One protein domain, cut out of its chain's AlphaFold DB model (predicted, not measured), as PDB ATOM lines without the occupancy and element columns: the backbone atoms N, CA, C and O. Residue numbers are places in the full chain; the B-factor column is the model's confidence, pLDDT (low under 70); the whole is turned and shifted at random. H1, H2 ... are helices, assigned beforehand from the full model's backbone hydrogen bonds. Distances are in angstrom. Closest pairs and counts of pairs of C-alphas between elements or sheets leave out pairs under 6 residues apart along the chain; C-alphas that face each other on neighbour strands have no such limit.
ATOM      1  N   TYR A  54     141.993 105.411 162.819       81.69
ATOM      2  CA  TYR A  54     142.239 105.922 164.164       81.69
ATOM      3  C   TYR A  54     141.399 107.178 164.429       81.69
ATOM      4  O   TYR A  54     141.125 107.937 163.492       81.69
ATOM      5  N   PRO A  55     141.028 107.450 165.693       87.44
ATOM      6  CA  PRO A  55     140.431 108.724 166.075       87.44
ATOM      7  C   PRO A  55     141.307 109.912 165.651       87.44
ATOM      8  O   PRO A  55     142.541 109.840 165.689       87.44
ATOM      9  N   VAL A  56     140.671 111.026 165.274       84.38
ATOM     10  CA  VAL A  56     141.367 112.222 164.761       84.38
ATOM     11  C   VAL A  56     142.374 112.756 165.782       84.38
ATOM     12  O   VAL A  56     143.524 112.976 165.418       84.38
ATOM     13  N   GLY A  57     141.983 112.858 167.057       87.62
ATOM     14  CA  GLY A  57     142.863 113.342 168.129       87.62
ATOM     15  C   GLY A  57     144.101 112.467 168.365       87.62
ATOM     16  O   GLY A  57     145.185 112.978 168.628       87.62
ATOM     17  N   LEU A  58     143.980 111.145 168.203       87.56
ATOM     18  CA  LEU A  58     145.136 110.246 168.290       87.56
ATOM     19  C   LEU A  58     146.086 110.468 167.107       87.56
ATOM     20  O   LEU A  58     147.299 110.541 167.277       87.56
ATOM     21  N   THR A  59     145.529 110.619 165.906       88.69
ATOM     22  CA  THR A  59     146.322 110.856 164.695       88.69
ATOM     23  C   THR A  59     147.079 112.184 164.769       88.69
ATOM     24  O   THR A  59     148.238 112.228 164.369       88.69
ATOM     25  N   THR A  60     146.470 113.249 165.301       87.62
ATOM     26  CA  THR A  60     147.123 114.561 165.438       87.62
ATOM     27  C   THR A  60     148.293 114.523 166.413       87.62
ATOM     28  O   THR A  60     149.377 114.964 166.045       87.62
ATOM     29  N   MET A  61     148.116 113.925 167.598       90.00
ATOM     30  CA  MET A  61     149.200 113.795 168.585       90.00
ATOM     31  C   MET A  61     150.362 112.958 168.037       90.00
ATOM     32  O   MET A  61     151.518 113.356 168.135       90.00
ATOM     33  N   ILE A  62     150.058 111.842 167.364       90.81
ATOM     34  CA  ILE A  62     151.078 111.014 166.707       90.81
ATOM     35  C   ILE A  62     151.808 111.808 165.622       90.81
ATOM     36  O   ILE A  62     153.019 111.667 165.460       90.81
ATOM     37  N   MET A  63     151.100 112.616 164.834       85.12
ATOM     38  CA  MET A  63     151.723 113.426 163.787       85.12
ATOM     39  C   MET A  63     152.670 114.477 164.364       85.12
ATOM     40  O   MET A  63     153.765 114.633 163.827       85.12
ATOM     41  N   GLU A  64     152.268 115.155 165.437       88.19
ATOM     42  CA  GLU A  64     153.088 116.136 166.152       88.19
ATOM     43  C   GLU A  64     154.350 115.486 166.733       88.19
ATOM     44  O   GLU A  64     155.465 115.921 166.448       88.19
ATOM     45  N   GLU A  65     154.206 114.362 167.435       86.81
ATOM     46  CA  GLU A  65     155.349 113.621 167.970       86.81
ATOM     47  C   GLU A  65     156.300 113.163 166.852       86.81
ATOM     48  O   GLU A  65     157.517 113.344 166.932       86.81
ATOM     49  N   ASN A  66     155.755 112.648 165.746       90.75
ATOM     50  CA  ASN A  66     156.554 112.274 164.579       90.75
ATOM     51  C   ASN A  66     157.316 113.463 163.974       90.75
ATOM     52  O   ASN A  66     158.395 113.263 163.410       90.75
ATOM     53  N   GLN A  67     156.785 114.686 164.045       87.44
ATOM     54  CA  GLN A  67     157.501 115.880 163.584       87.44
ATOM     55  C   GLN A  67     158.683 116.197 164.497       87.44
ATOM     56  O   GLN A  67     159.798 116.378 163.997       87.44
ATOM     57  N   THR A  68     158.474 116.166 165.814       89.25
ATOM     58  CA  THR A  68     159.535 116.350 166.813       89.25
ATOM     59  C   THR A  68     160.651 115.322 166.631       89.25
ATOM     60  O   THR A  68     161.828 115.682 166.568       89.25
ATOM     61  N   LEU A  69     160.299 114.048 166.429       92.50
ATOM     62  CA  LEU A  69     161.269 112.979 166.172       92.50
ATOM     63  C   LEU A  69     162.073 113.213 164.885       92.50
ATOM     64  O   LEU A  69     163.292 113.038 164.871       92.50
ATOM     65  N   LYS A  70     161.427 113.656 163.800       88.25
ATOM     66  CA  LYS A  70     162.122 113.997 162.545       88.25
ATOM     67  C   LYS A  70     163.069 115.185 162.709       88.25
ATOM     68  O   LYS A  70     164.154 115.184 162.126       88.25
ATOM     69  N   ALA A  71     162.676 116.203 163.471       86.12
ATOM     70  CA  ALA A  71     163.537 117.343 163.772       86.12
ATOM     71  C   ALA A  71     164.768 116.906 164.579       86.12
ATOM     72  O   ALA A  71     165.895 117.197 164.175       86.12
ATOM     73  N   GLY A  72     164.561 116.114 165.637       90.12
ATOM     74  CA  GLY A  72     165.641 115.538 166.436       90.12
ATOM     75  C   GLY A  72     166.605 114.683 165.610       90.12
ATOM     76  O   GLY A  72     167.817 114.825 165.750       90.12
ATOM     77  N   LEU A  73     166.095 113.860 164.686       90.50
ATOM     78  CA  LEU A  73     166.931 113.045 163.798       90.50
ATOM     79  C   LEU A  73     167.824 113.899 162.884       90.50
ATOM     80  O   LEU A  73     169.008 113.594 162.729       90.50
ATOM     81  N   ARG A  74     167.284 114.972 162.290       87.06
ATOM     82  CA  ARG A  74     168.072 115.901 161.458       87.06
ATOM     83  C   ARG A  74     169.173 116.578 162.265       87.06
ATOM     84  O   ARG A  74     170.312 116.645 161.809       87.06
ATOM     85  N   GLU A  75     168.846 117.028 163.471       87.62
ATOM     86  CA  GLU A  75     169.792 117.694 164.364       87.62
ATOM     87  C   GLU A  75     170.893 116.744 164.857       87.62
ATOM     88  O   GLU A  75     172.074 117.092 164.829       87.62
ATOM     89  N   ALA A  76     170.537 115.515 165.240       87.19
ATOM     90  CA  ALA A  76     171.507 114.492 165.616       87.19
ATOM     91  C   ALA A  76     172.461 114.181 164.454       87.19
ATOM     92  O   ALA A  76     173.678 114.165 164.635       87.19
ATOM     93  N   PHE A  77     171.924 114.005 163.242       87.44
ATOM     94  CA  PHE A  77     172.735 113.761 162.054       87.44
ATOM     95  C   PHE A  77     173.667 114.941 161.738       87.44
ATOM     96  O   PHE A  77     174.844 114.722 161.452       87.44
ATOM     97  N   ARG A  78     173.184 116.188 161.841       84.56
ATOM     98  CA  ARG A  78     174.006 117.397 161.669       84.56
ATOM     99  C   ARG A  78     175.206 117.393 162.619       84.56
ATOM    100  O   ARG A  78     176.333 117.575 162.166       84.56
ATOM    101  N   ARG A  79     174.981 117.119 163.909       84.56
ATOM    102  CA  ARG A  79     176.055 117.054 164.918       84.56
ATOM    103  C   ARG A  79     177.058 115.941 164.631       84.56
ATOM    104  O   ARG A  79     178.254 116.171 164.762       84.56
ATOM    105  N   LEU A  80     176.601 114.760 164.206       83.50
ATOM    106  CA  LEU A  80     177.495 113.659 163.827       83.50
ATOM    107  C   LEU A  80     178.394 114.037 162.643       83.50
ATOM    108  O   LEU A  80     179.597 113.790 162.685       83.50
ATOM    109  N   VAL A  81     177.833 114.679 161.614       79.06
ATOM    110  CA  VAL A  81     178.610 115.163 160.463       79.06
ATOM    111  C   VAL A  81     179.614 116.238 160.883       79.06
ATOM    112  O   VAL A  81     180.753 116.219 160.423       79.06
ATOM    113  N   GLU A  82     179.229 117.145 161.781       73.69
ATOM    114  CA  GLU A  82     180.137 118.156 162.329       73.69
ATOM    115  C   GLU A  82     181.278 117.528 163.139       73.69
ATOM    116  O   GLU A  82     182.435 117.893 162.944       73.69
ATOM    117  N   CYS A  83     180.991 116.539 163.985       69.00
ATOM    118  CA  CYS A  83     181.998 115.781 164.729       69.00
ATOM    119  C   CYS A  83     183.012 115.080 163.806       69.00
ATOM    120  O   CYS A  83     184.221 115.199 164.010       69.00
ATOM    121  N   GLU A  84     182.540 114.394 162.762       66.94
ATOM    122  CA  GLU A  84     183.390 113.781 161.726       66.94
ATOM    123  C   GLU A  84     184.231 114.818 160.965       66.94
ATOM    124  O   GLU A  84     185.371 114.566 160.568       66.94
ATOM    125  N   PHE A  85     183.692 116.017 160.775       64.31
ATOM    126  CA  PHE A  85     184.374 117.094 160.079       64.31
ATOM    127  C   PHE A  85     185.509 117.720 160.897       64.31
ATOM    128  O   PHE A  85     186.600 117.925 160.359       64.31
ATOM    129  N   TYR A  86     185.298 117.976 162.194       60.78
ATOM    130  CA  TYR A  86     186.347 118.509 163.072       60.78
ATOM    131  C   TYR A  86     187.560 117.570 163.164       60.78
ATOM    132  O   TYR A  86     188.687 118.045 163.293       60.78
ATOM    133  N   LYS A  87     187.354 116.253 163.010       63.41
ATOM    134  CA  LYS A  87     188.439 115.264 162.903       63.41
ATOM    135  C   LYS A  87     189.232 115.374 161.589       63.41
ATOM    136  O   LYS A  87     190.423 115.081 161.580       63.41
ATOM    137  N   ASN A  88     188.603 115.822 160.499       62.91
ATOM    138  CA  ASN A  88     189.155 115.763 159.138       62.91
ATOM    139  C   ASN A  88     189.618 117.116 158.545       62.91
ATOM    140  O   ASN A  88     190.074 117.137 157.403       62.91
ATOM    141  N   GLN A  89     189.534 118.232 159.286       60.56
ATOM    142  CA  GLN A  89     190.070 119.571 158.933       60.56
ATOM    143  C   GLN A  89     189.782 120.083 157.498       60.56
ATOM    144  O   GLN A  89     190.564 120.860 156.947       60.56
ATOM    145  N   GLN A  90     188.687 119.677 156.852       59.09
ATOM    146  CA  GLN A  90     188.299 120.262 155.557       59.09
ATOM    147  C   GLN A  90     187.463 121.533 155.764       59.09
ATOM    148  O   GLN A  90     187.431 122.050 156.866       59.09
ATOM    149  N   ASN A  91     186.814 122.087 154.735       53.00
ATOM    150  CA  ASN A  91     185.940 123.266 154.831       53.00
ATOM    151  C   ASN A  91     184.480 122.822 154.594       53.00
ATOM    152  O   ASN A  91     184.154 122.415 153.481       53.00
ATOM    153  N   PHE A  92     183.619 122.822 155.620       53.38
ATOM    154  CA  PHE A  92     182.242 122.314 155.536       53.38
ATOM    155  C   PHE A  92     181.271 123.475 155.379       53.38
ATOM    156  O   PHE A  92     181.148 124.335 156.248       53.38
ATOM    157  N   GLN A  93     180.571 123.492 154.249       57.19
ATOM    158  CA  GLN A  93     179.421 124.364 154.057       57.19
ATOM    159  C   GLN A  93     178.250 123.763 154.843       57.19
ATOM    160  O   GLN A  93     177.713 122.726 154.457       57.19
ATOM    161  N   VAL A  94     177.864 124.419 155.941       55.62
ATOM    162  CA  VAL A  94     176.750 124.077 156.858       55.62
ATOM    163  C   VAL A  94     175.375 124.274 156.181       55.62
ATOM    164  O   VAL A  94     174.437 124.793 156.769       55.62
ATOM    165  N   ALA A  95     175.240 123.945 154.897       53.38
ATOM    166  CA  ALA A  95     174.189 124.525 154.063       53.38
ATOM    167  C   ALA A  95     173.227 123.526 153.418       53.38
ATOM    168  O   ALA A  95     172.366 123.964 152.662       53.38
ATOM    169  N   ASP A  96     173.312 122.226 153.713       61.53
ATOM    170  CA  ASP A  96     172.292 121.294 153.226       61.53
ATOM    171  C   ASP A  96     171.753 120.432 154.367       61.53
ATOM    172  O   ASP A  96     172.356 119.439 154.788       61.53
ATOM    173  N   VAL A  97     170.615 120.861 154.916       65.81
ATOM    174  CA  VAL A  97     169.818 120.038 155.825       65.81
ATOM    175  C   VAL A  97     169.315 118.858 155.002       65.81
ATOM    176  O   VAL A  97     168.321 118.971 154.287       65.81
ATOM    177  N   LYS A  98     170.022 117.727 155.087       77.69
ATOM    178  CA  LYS A  98     169.636 116.500 154.383       77.69
ATOM    179  C   LYS A  98     168.199 116.128 154.729       77.69
ATOM    180  O   LYS A  98     167.804 116.157 155.900       77.69
ATOM    181  N   SER A  99     167.439 115.733 153.713       84.69
ATOM    182  CA  SER A  99     166.082 115.229 153.930       84.69
ATOM    183  C   SER A  99     166.113 113.951 154.768       84.69
ATOM    184  O   SER A  99     167.119 113.229 154.799       84.69
ATOM    185  N   ILE A 100     164.989 113.615 155.407       87.94
ATOM    186  CA  ILE A 100     164.886 112.370 156.190       87.94
ATOM    187  C   ILE A 100     165.256 111.150 155.331       87.94
ATOM    188  O   ILE A 100     165.932 110.242 155.805       87.94
ATOM    189  N   HIS A 101     164.913 111.149 154.040       85.62
ATOM    190  CA  HIS A 101     165.295 110.080 153.107       85.62
ATOM    191  C   HIS A 101     166.799 109.950 152.925       85.62
ATOM    192  O   HIS A 101     167.313 108.836 152.878       85.62
ATOM    193  N   GLU A 102     167.502 111.069 152.792       85.06
ATOM    194  CA  GLU A 102     168.951 111.074 152.605       85.06
ATOM    195  C   GLU A 102     169.678 110.631 153.872       85.06
ATOM    196  O   GLU A 102     170.654 109.882 153.786       85.06
ATOM    197  N   ILE A 103     169.170 111.026 155.043       88.50
ATOM    198  CA  ILE A 103     169.673 110.561 156.338       88.50
ATOM    199  C   ILE A 103     169.464 109.052 156.469       88.50
ATOM    200  O   ILE A 103     170.432 108.323 156.660       88.50
ATOM    201  N   LEU A 104     168.236 108.561 156.286       88.31
ATOM    202  CA  LEU A 104     167.923 107.133 156.411       88.31
ATOM    203  C   LEU A 104     168.709 106.282 155.406       88.31
ATOM    204  O   LEU A 104     169.205 105.217 155.763       88.31
ATOM    205  N   LYS A 105     168.909 106.783 154.182       85.06
ATOM    206  CA  LYS A 105     169.780 106.146 153.187       85.06
ATOM    207  C   LYS A 105     171.240 106.107 153.642       85.06
ATOM    208  O   LYS A 105     171.888 105.081 153.472       85.06
ATOM    209  N   THR A 106     171.756 107.200 154.208       87.00
ATOM    210  CA  THR A 106     173.136 107.266 154.727       87.00
ATOM    211  C   THR A 106     173.335 106.293 155.891       87.00
ATOM    212  O   THR A 106     174.368 105.639 155.970       87.00
ATOM    213  N   LEU A 107     172.327 106.151 156.751       86.06
ATOM    214  CA  LEU A 107     172.309 105.203 157.868       86.06
ATOM    215  C   LEU A 107     171.984 103.761 157.439       86.06
ATOM    216  O   LEU A 107     171.881 102.883 158.290       86.06
ATOM    217  N   ASN A 108     171.800 103.511 156.137       85.44
ATOM    218  CA  ASN A 108     171.423 102.212 155.577       85.44
ATOM    219  C   ASN A 108     170.163 101.604 156.238       85.44
ATOM    220  O   ASN A 108     170.051 100.390 156.404       85.44
ATOM    221  N   VAL A 109     169.199 102.451 156.616       85.50
ATOM    222  CA  VAL A 109     167.906 102.014 157.156       85.50
ATOM    223  C   VAL A 109     166.985 101.641 155.991       85.50
ATOM    224  O   VAL A 109     166.690 102.496 155.146       85.50
ATOM    225  N   PRO A 110     166.503 100.388 155.910       77.75
ATOM    226  CA  PRO A 110     165.614  99.970 154.837       77.75
ATOM    227  C   PRO A 110     164.241 100.644 154.986       77.75
ATOM    228  O   PRO A 110     163.551 100.482 155.988       77.75
ATOM    229  N   LEU A 111     163.829 101.410 153.970       67.88
ATOM    230  CA  LEU A 111     162.518 102.081 153.920       67.88
ATOM    231  C   LEU A 111     161.377 101.160 153.474       67.88
ATOM    232  O   LEU A 111     160.200 101.471 153.665       67.88
ATOM    233  N   HIS A 112     161.740 100.027 152.885       65.75
ATOM    234  CA  HIS A 112     160.836  98.941 152.563       65.75
ATOM    235  C   HIS A 112     161.253  97.776 153.439       65.75
ATOM    236  O   HIS A 112     162.429  97.411 153.434       65.75
ATOM    237  N   ALA A 113     160.308  97.210 154.193       55.72
ATOM    238  CA  ALA A 113     160.489  95.857 154.690       55.72
ATOM    239  C   ALA A 113     160.835  95.027 153.454       55.72
ATOM    240  O   ALA A 113     160.043  94.977 152.514       55.72
TER     241      ALA A 113
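This is residues 54 to 113 of the 215 residues of the protein "Zn(2)-C6 fungal-type domain-containing protein" of Verruconis gallopava (UniProt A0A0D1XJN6). One long straight helix, H1, makes the length of the domain; after residue 88 a long loop folds back along it, and a short helix, H2, packs on the middle of H1 at residues 70 to 77. Both ends of H1 stick out, with residues 54 to 69 and 83 to 91 standing free. The printed part has 60 residues, all helix by class, with H1 then H2 and no named strand. It is only just loose, close to extended: the radius of gyration of the C-alphas is 15.3 A and the spans are 51 by 24 by 15 A.

H1, residues 56 to 88, runs 48.2 A from C-alpha 56 at (141.367, 112.222, 164.761) to C-alpha 88 at (189.155, 115.763, 159.138). H2, residues 100 to 106, ends with C-alpha 106 at (173.136, 107.266, 154.727).

H1 touches H2 with residues 70 to 77 alone; the closest C-alphas, of Arg 74 and Ile 100, are 7.1 A apart. They run the same way at a steep tilt of 41 degrees. In H1 and H2 every O i to N i+4 pair is within hydrogen-bond range.

The C-alphas farthest apart, of Pro 55 and Gln 89, are 51.3 A apart. The printed part has no cut. The link from H1 to H2, 11 residues, is long. pLDDT is under 70 at residues 83 to 97 and 111 to 113.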